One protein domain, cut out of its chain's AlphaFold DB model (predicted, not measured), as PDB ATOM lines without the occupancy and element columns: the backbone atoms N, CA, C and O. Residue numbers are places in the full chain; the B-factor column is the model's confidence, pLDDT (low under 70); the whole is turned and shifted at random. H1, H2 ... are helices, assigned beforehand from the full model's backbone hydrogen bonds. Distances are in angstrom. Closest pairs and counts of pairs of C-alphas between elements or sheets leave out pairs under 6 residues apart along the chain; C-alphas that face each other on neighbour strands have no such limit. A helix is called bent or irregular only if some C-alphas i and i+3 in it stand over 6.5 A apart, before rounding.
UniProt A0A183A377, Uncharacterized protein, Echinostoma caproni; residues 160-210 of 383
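AT A GLANCE: This is residues 160 to 210 of the 383 residues of an uncharacterized protein of Echinostoma caproni (UniProt A0A183A377). Three helices of similar length stand side by side in a small up-and-down bundle, their centres making a triangle: H3, the longest helix, pairs closely with H2, and H1 packs on both. Each helix runs against the one before it, and the short unnamed stretch 160 to 165 leads into H1. The printed part has 51 residues with three named helices, in the order H1, H2, H3, and no named strand; the class is all helix. It is compact, with a radius of gyration of the C-alphas of 9.9 A, and elongated, spanning 28 by 17 by 14 A.

IN THESE COORDINATES: H3 holds residues 196 to 209 and is 20.7 A long from first to last C-alpha, ending with C-alpha 209 at (-22.341, -47.822, -49.858). H2, residues 180 to 192, measures 19.6 A; it is irregular, but only just, with C-alphas 181 and 184 6.8 A apart. H1, residues 166 to 178, measures 17.9 A and begins with C-alpha 166 at (-23.338, -48.645, -26.613).

HOW THE PARTS SIT: H3 touches H2 at a shallow tilt of 7 degrees, opposite ways; their closest C-alphas, those of Gly 206 and Pro 180, are 4.7 A apart. H3 touches H1 at a shallow tilt of 21 degrees, the same way, closest at the C-alphas of Leu 198 and His 168, 6.6 A. H1, with residues 171 to 175 alone, touches residues 181 to 186 of H2 at a shallow tilt of 25 degrees, opposite ways; the C-alphas of Val 175 and Leu 182 come closest, 6.3 A. H1 and H2 form a helical hairpin, as do H2 and H3. In H1 every O i to N i+4 pair is within hydrogen-bond range; in H2 6 of 9 are, and in H3 8 of 10.

THE WHOLE: The two C-alphas farthest apart, those of Ser 160 and Lys 210, are 30.8 A apart. The printed part has no cut, and the links H1 to H2 and H2 to H3 are tight. The mean pLDDT of the printed part is 91.1, and no printed residue is under 70.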
ATOM      1  N   SER A 160     -13.898 -47.251 -23.216       90.19
ATOM      2  CA  SER A 160     -14.786 -46.771 -22.147       90.19
ATOM      3  C   SER A 160     -16.234 -47.228 -22.318       90.19
ATOM      4  O   SER A 160     -17.012 -47.159 -21.372       90.19
ATOM      5  N   LEU A 161     -16.596 -47.713 -23.510       91.94
ATOM      6  CA  LEU A 161     -17.933 -48.209 -23.811       91.94
ATOM      7  C   LEU A 161     -17.987 -49.740 -23.705       91.94
ATOM      8  O   LEU A 161     -17.077 -50.411 -24.212       91.94
ATOM      9  N   PRO A 162     -19.048 -50.313 -23.113       88.06
ATOM     10  CA  PRO A 162     -19.250 -51.756 -23.081       88.06
ATOM     11  C   PRO A 162     -19.494 -52.325 -24.488       88.06
ATOM     12  O   PRO A 162     -20.015 -51.647 -25.376       88.06
ATOM     13  N   SER A 163     -19.112 -53.589 -24.692       82.75
ATOM     14  CA  SER A 163     -19.401 -54.343 -25.918       82.75
ATOM     15  C   SER A 163     -19.910 -55.749 -25.583       82.75
ATOM     16  O   SER A 163     -19.295 -56.405 -24.734       82.75
ATOM     17  N   PRO A 164     -20.985 -56.232 -26.242       82.88
ATOM     18  CA  PRO A 164     -21.845 -55.502 -27.189       82.88
ATOM     19  C   PRO A 164     -22.735 -54.455 -26.480       82.88
ATOM     20  O   PRO A 164     -22.904 -54.518 -25.266       82.88
ATOM     21  N   GLY A 165     -23.295 -53.490 -27.224       88.56
ATOM     22  CA  GLY A 165     -24.157 -52.423 -26.682       88.56
ATOM     23  C   GLY A 165     -23.765 -51.037 -27.198       88.56
ATOM     24  O   GLY A 165     -23.511 -50.880 -28.388       88.56
ATOM     25  N   GLU A 166     -23.621 -50.061 -26.300       91.88
ATOM     26  CA  GLU A 166     -23.338 -48.645 -26.613       91.88
ATOM     27  C   GLU A 166     -22.151 -48.436 -27.569       91.88
ATOM     28  O   GLU A 166     -22.174 -47.546 -28.421       91.88
ATOM     29  N   ARG A 167     -21.102 -49.273 -27.476       94.31
ATOM     30  CA  ARG A 167     -19.970 -49.219 -28.418       94.31
ATOM     31  C   ARG A 167     -20.408 -49.524 -29.851       94.31
ATOM     32  O   ARG A 167     -19.934 -48.869 -30.780       94.31
ATOM     33  N   HIS A 168     -21.257 -50.536 -30.024       93.69
ATOM     34  CA  HIS A 168     -21.807 -50.911 -31.323       93.69
ATOM     35  C   HIS A 168     -22.673 -49.774 -31.865       93.69
ATOM     36  O   HIS A 168     -22.401 -49.297 -32.964       93.69
ATOM     37  N   ASP A 169     -23.616 -49.288 -31.058       94.50
ATOM     38  CA  ASP A 169     -24.577 -48.255 -31.454       94.50
ATOM     39  C   ASP A 169     -23.876 -46.958 -31.872       94.50
ATOM     40  O   ASP A 169     -24.166 -46.412 -32.936       94.50
ATOM     41  N   LEU A 170     -22.872 -46.508 -31.106       95.25
ATOM     42  CA  LEU A 170     -22.092 -45.319 -31.458       95.25
ATOM     43  C   LEU A 170     -21.347 -45.500 -32.785       95.25
ATOM     44  O   LEU A 170     -21.371 -44.611 -33.636       95.25
ATOM     45  N   CYS A 171     -20.663 -46.634 -32.975       95.69
ATOM     46  CA  CYS A 171     -19.897 -46.869 -34.198       95.69
ATOM     47  C   CYS A 171     -20.810 -46.963 -35.425       95.69
ATOM     48  O   CYS A 171     -20.475 -46.404 -36.469       95.69
ATOM     49  N   VAL A 172     -21.947 -47.654 -35.303       93.81
ATOM     50  CA  VAL A 172     -22.932 -47.785 -36.381       93.81
ATOM     51  C   VAL A 172     -23.523 -46.424 -36.720       93.81
ATOM     52  O   VAL A 172     -23.417 -46.015 -37.871       93.81
ATOM     53  N   ALA A 173     -24.012 -45.671 -35.730       94.44
ATOM     54  CA  ALA A 173     -24.581 -44.343 -35.953       94.44
ATOM     55  C   ALA A 173     -23.587 -43.395 -36.646       94.44
ATOM     56  O   ALA A 173     -23.948 -42.663 -37.565       94.44
ATOM     57  N   LEU A 174     -22.306 -43.426 -36.258       95.31
ATOM     58  CA  LEU A 174     -21.276 -42.609 -36.903       95.31
ATOM     59  C   LEU A 174     -21.016 -43.036 -38.355       95.31
ATOM     60  O   LEU A 174     -20.856 -42.173 -39.216       95.31
ATOM     61  N   VAL A 175     -20.981 -44.336 -38.651       94.88
ATOM     62  CA  VAL A 175     -20.815 -44.833 -40.030       94.88
ATOM     63  C   VAL A 175     -22.046 -44.528 -40.884       94.88
ATOM     64  O   VAL A 175     -21.896 -44.120 -42.032       94.88
ATOM     65  N   GLU A 176     -23.252 -44.663 -40.341       92.50
ATOM     66  CA  GLU A 176     -24.494 -44.335 -41.047       92.50
ATOM     67  C   GLU A 176     -24.602 -42.836 -41.348       92.50
ATOM     68  O   GLU A 176     -24.999 -42.457 -42.450       92.50
ATOM     69  N   ASN A 177     -24.180 -41.979 -40.415       92.25
ATOM     70  CA  ASN A 177     -24.233 -40.527 -40.585       92.25
ATOM     71  C   ASN A 177     -23.118 -39.985 -41.488       92.25
ATOM     72  O   ASN A 177     -23.360 -39.073 -42.275       92.25
ATOM     73  N   TYR A 178     -21.902 -40.534 -41.395       93.00
ATOM     74  CA  TYR A 178     -20.702 -39.958 -42.022       93.00
ATOM     75  C   TYR A 178     -20.045 -40.841 -43.088       93.00
ATOM     76  O   TYR A 178     -19.082 -40.421 -43.726       93.00
ATOM     77  N   GLY A 179     -20.575 -42.039 -43.325       92.25
ATOM     78  CA  GLY A 179     -20.151 -42.933 -44.395       92.25
ATOM     79  C   GLY A 179     -18.993 -43.884 -44.048       92.25
ATOM     80  O   GLY A 179     -18.393 -43.844 -42.966       92.25
ATOM     81  N   PRO A 180     -18.634 -44.760 -45.005       92.00
ATOM     82  CA  PRO A 180     -17.716 -45.879 -44.794       92.00
ATOM     83  C   PRO A 180     -16.251 -45.454 -44.619       92.00
ATOM     84  O   PRO A 180     -15.427 -46.254 -44.174       92.00
ATOM     85  N   LEU A 181     -15.908 -44.194 -44.913       91.06
ATOM     86  CA  LEU A 181     -14.555 -43.655 -44.734       91.06
ATOM     87  C   LEU A 181     -14.091 -43.660 -43.267       91.06
ATOM     88  O   LEU A 181     -12.886 -43.651 -43.006       91.06
ATOM     89  N   LEU A 182     -15.016 -43.730 -42.304       93.06
ATOM     90  CA  LEU A 182     -14.683 -43.874 -40.884       93.06
ATOM     91  C   LEU A 182     -14.266 -45.296 -40.489       93.06
ATOM     92  O   LEU A 182     -13.521 -45.470 -39.520       93.06
ATOM     93  N   ILE A 183     -14.705 -46.313 -41.234       94.25
ATOM     94  CA  ILE A 183     -14.547 -47.725 -40.861       94.25
ATOM     95  C   ILE A 183     -13.080 -48.111 -40.642       94.25
ATOM     96  O   ILE A 183     -12.792 -48.714 -39.607       94.25
ATOM     97  N   PRO A 184     -12.111 -47.725 -41.500       90.50
ATOM     98  CA  PRO A 184     -10.705 -48.025 -41.242       90.50
ATOM     99  C   PRO A 184     -10.189 -47.481 -39.905       90.50
ATOM    100  O   PRO A 184      -9.373 -48.135 -39.253       90.50
ATOM    101  N   SER A 185     -10.665 -46.308 -39.475       89.44
ATOM    102  CA  SER A 185     -10.295 -45.723 -38.182       89.44
ATOM    103  C   SER A 185     -10.885 -46.524 -37.023       89.44
ATOM    104  O   SER A 185     -10.154 -46.857 -36.092       89.44
ATOM    105  N   PHE A 186     -12.162 -46.911 -37.110       93.06
ATOM    106  CA  PHE A 186     -12.789 -47.762 -36.098       93.06
ATOM    107  C   PHE A 186     -12.133 -49.134 -36.010       93.06
ATOM    108  O   PHE A 186     -11.783 -49.571 -34.917       93.06
ATOM    109  N   CYS A 187     -11.896 -49.803 -37.141       91.31
ATOM    110  CA  CYS A 187     -11.311 -51.139 -37.149       91.31
ATOM    111  C   CYS A 187      -9.939 -51.177 -36.469       91.31
ATOM    112  O   CYS A 187      -9.671 -52.129 -35.746       91.31
ATOM    113  N   ARG A 188      -9.092 -50.147 -36.622       85.56
ATOM    114  CA  ARG A 188      -7.806 -50.072 -35.898       85.56
ATOM    115  C   ARG A 188      -8.003 -50.136 -34.383       85.56
ATOM    116  O   ARG A 188      -7.371 -50.961 -33.725       85.56
ATOM    117  N   SER A 189      -8.894 -49.304 -33.847       89.56
ATOM    118  CA  SER A 189      -9.193 -49.271 -32.413       89.56
ATOM    119  C   SER A 189      -9.863 -50.564 -31.948       89.56
ATOM    120  O   SER A 189      -9.469 -51.141 -30.941       89.56
ATOM    121  N   LEU A 190     -10.827 -51.080 -32.712       91.88
ATOM    122  CA  LEU A 190     -11.538 -52.317 -32.390       91.88
ATOM    123  C   LEU A 190     -10.617 -53.539 -32.410       91.88
ATOM    124  O   LEU A 190     -10.738 -54.403 -31.548       91.88
ATOM    125  N   PHE A 191      -9.644 -53.595 -33.322       88.00
ATOM    126  CA  PHE A 191      -8.631 -54.646 -33.314       88.00
ATOM    127  C   PHE A 191      -7.750 -54.602 -32.074       88.00
ATOM    128  O   PHE A 191      -7.472 -55.661 -31.512       88.00
ATOM    129  N   ALA A 192      -7.346 -53.410 -31.631       87.81
ATOM    130  CA  ALA A 192      -6.601 -53.255 -30.385       87.81
ATOM    131  C   ALA A 192      -7.420 -53.718 -29.167       87.81
ATOM    132  O   ALA A 192      -6.858 -54.262 -28.222       87.81
ATOM    133  N   LEU A 193      -8.749 -53.570 -29.222       89.06
ATOM    134  CA  LEU A 193      -9.686 -54.046 -28.199       89.06
ATOM    135  C   LEU A 193     -10.092 -55.523 -28.356       89.06
ATOM    136  O   LEU A 193     -10.851 -56.033 -27.539       89.06
ATOM    137  N   GLY A 194      -9.626 -56.213 -29.402       87.31
ATOM    138  CA  GLY A 194     -10.024 -57.592 -29.707       87.31
ATOM    139  C   GLY A 194     -11.448 -57.749 -30.265       87.31
ATOM    140  O   GLY A 194     -11.891 -58.875 -30.491       87.31
ATOM    141  N   ASP A 195     -12.155 -56.655 -30.553       88.94
ATOM    142  CA  ASP A 195     -13.559 -56.633 -30.976       88.94
ATOM    143  C   ASP A 195     -13.704 -56.810 -32.501       88.94
ATOM    144  O   ASP A 195     -14.100 -55.921 -33.263       88.94
ATOM    145  N   ARG A 196     -13.309 -57.996 -32.979       87.44
ATOM    146  CA  ARG A 196     -13.341 -58.342 -34.411       87.44
ATOM    147  C   ARG A 196     -14.759 -58.477 -34.957       87.44
ATOM    148  O   ARG A 196     -14.974 -58.221 -36.141       87.44
ATOM    149  N   PHE A 197     -15.707 -58.874 -34.107       88.00
ATOM    150  CA  PHE A 197     -17.111 -59.006 -34.484       88.00
ATOM    151  C   PHE A 197     -17.693 -57.646 -34.876       88.00
ATOM    152  O   PHE A 197     -18.238 -57.513 -35.972       88.00
ATOM    153  N   LEU A 198     -17.492 -56.615 -34.046       91.44
ATOM    154  CA  LEU A 198     -17.940 -55.266 -34.373       91.44
ATOM    155  C   LEU A 198     -17.235 -54.724 -35.621       91.44
ATOM    156  O   LEU A 198     -17.900 -54.227 -36.523       91.44
ATOM    157  N   ALA A 199     -15.912 -54.890 -35.731       92.62
ATOM    158  CA  ALA A 199     -15.161 -54.452 -36.913       92.62
ATOM    159  C   ALA A 199     -15.710 -55.063 -38.218       92.62
ATOM    160  O   ALA A 199     -15.846 -54.376 -39.232       92.62
ATOM    161  N   ARG A 200     -16.078 -56.350 -38.182       90.19
ATOM    162  CA  ARG A 200     -16.718 -57.058 -39.296       90.19
ATOM    163  C   ARG A 200     -18.131 -56.564 -39.581       90.19
ATOM    164  O   ARG A 200     -18.493 -56.440 -40.753       90.19
ATOM    165  N   SER A 201     -18.911 -56.297 -38.540       91.31
ATOM    166  CA  SER A 201     -20.255 -55.738 -38.680       91.31
ATOM    167  C   SER A 201     -20.204 -54.379 -39.383       91.31
ATOM    168  O   SER A 201     -20.862 -54.193 -40.404       91.31
ATOM    169  N   LEU A 202     -19.300 -53.488 -38.957       94.19
ATOM    170  CA  LEU A 202     -19.109 -52.182 -39.593       94.19
ATOM    171  C   LEU A 202     -18.710 -52.301 -41.067       94.19
ATOM    172  O   LEU A 202     -19.275 -51.602 -41.901       94.19
ATOM    173  N   CYS A 203     -17.795 -53.208 -41.422       93.62
ATOM    174  CA  CYS A 203     -17.453 -53.440 -42.831       93.62
ATOM    175  C   CYS A 203     -18.643 -53.996 -43.637       93.62
ATOM    176  O   CYS A 203     -18.850 -53.605 -44.783       93.62
ATOM    177  N   SER A 204     -19.457 -54.870 -43.035       91.69
ATOM    178  CA  SER A 204     -20.678 -55.406 -43.656       91.69
ATOM    179  C   SER A 204     -21.763 -54.348 -43.879       91.69
ATOM    180  O   SER A 204     -22.562 -54.505 -44.799       91.69
ATOM    181  N   ILE A 205     -21.789 -53.292 -43.063       91.69
ATOM    182  CA  ILE A 205     -22.641 -52.113 -43.266       91.69
ATOM    183  C   ILE A 205     -22.026 -51.231 -44.354       91.69
ATOM    184  O   ILE A 205     -22.667 -50.941 -45.359       91.69
ATOM    185  N   GLY A 206     -20.745 -50.883 -44.219       91.19
ATOM    186  CA  GLY A 206     -20.052 -49.988 -45.145       91.19
ATOM    187  C   GLY A 206     -20.002 -50.477 -46.589       91.19
ATOM    188  O   GLY A 206     -20.025 -49.657 -47.500       91.19
ATOM    189  N   ARG A 207     -19.980 -51.795 -46.830       91.81
ATOM    190  CA  ARG A 207     -20.016 -52.344 -48.198       91.81
ATOM    191  C   ARG A 207     -21.292 -51.974 -48.961       91.81
ATOM    192  O   ARG A 207     -21.260 -51.960 -50.188       91.81
ATOM    193  N   LEU A 208     -22.397 -51.680 -48.264       91.19
ATOM    194  CA  LEU A 208     -23.669 -51.304 -48.893       91.19
ATOM    195  C   LEU A 208     -23.539 -49.987 -49.670       91.19
ATOM    196  O   LEU A 208     -24.137 -49.851 -50.735       91.19
ATOM    197  N   ASP A 209     -22.668 -49.090 -49.201       88.50
ATOM    198  CA  ASP A 209     -22.341 -47.822 -49.858       88.50
ATOM    199  C   ASP A 209     -21.345 -47.993 -51.027       88.50
ATOM    200  O   ASP A 209     -21.003 -47.018 -51.691       88.50
ATOM    201  N   LYS A 210     -20.871 -49.223 -51.297       89.19
ATOM    202  CA  LYS A 210     -19.898 -49.568 -52.355       89.19
ATOM    203  C   LYS A 210     -18.696 -48.607 -52.409       89.19
ATOM    204  O   LYS A 210     -18.468 -47.966 -53.436       89.19
TER     205      LYS A 210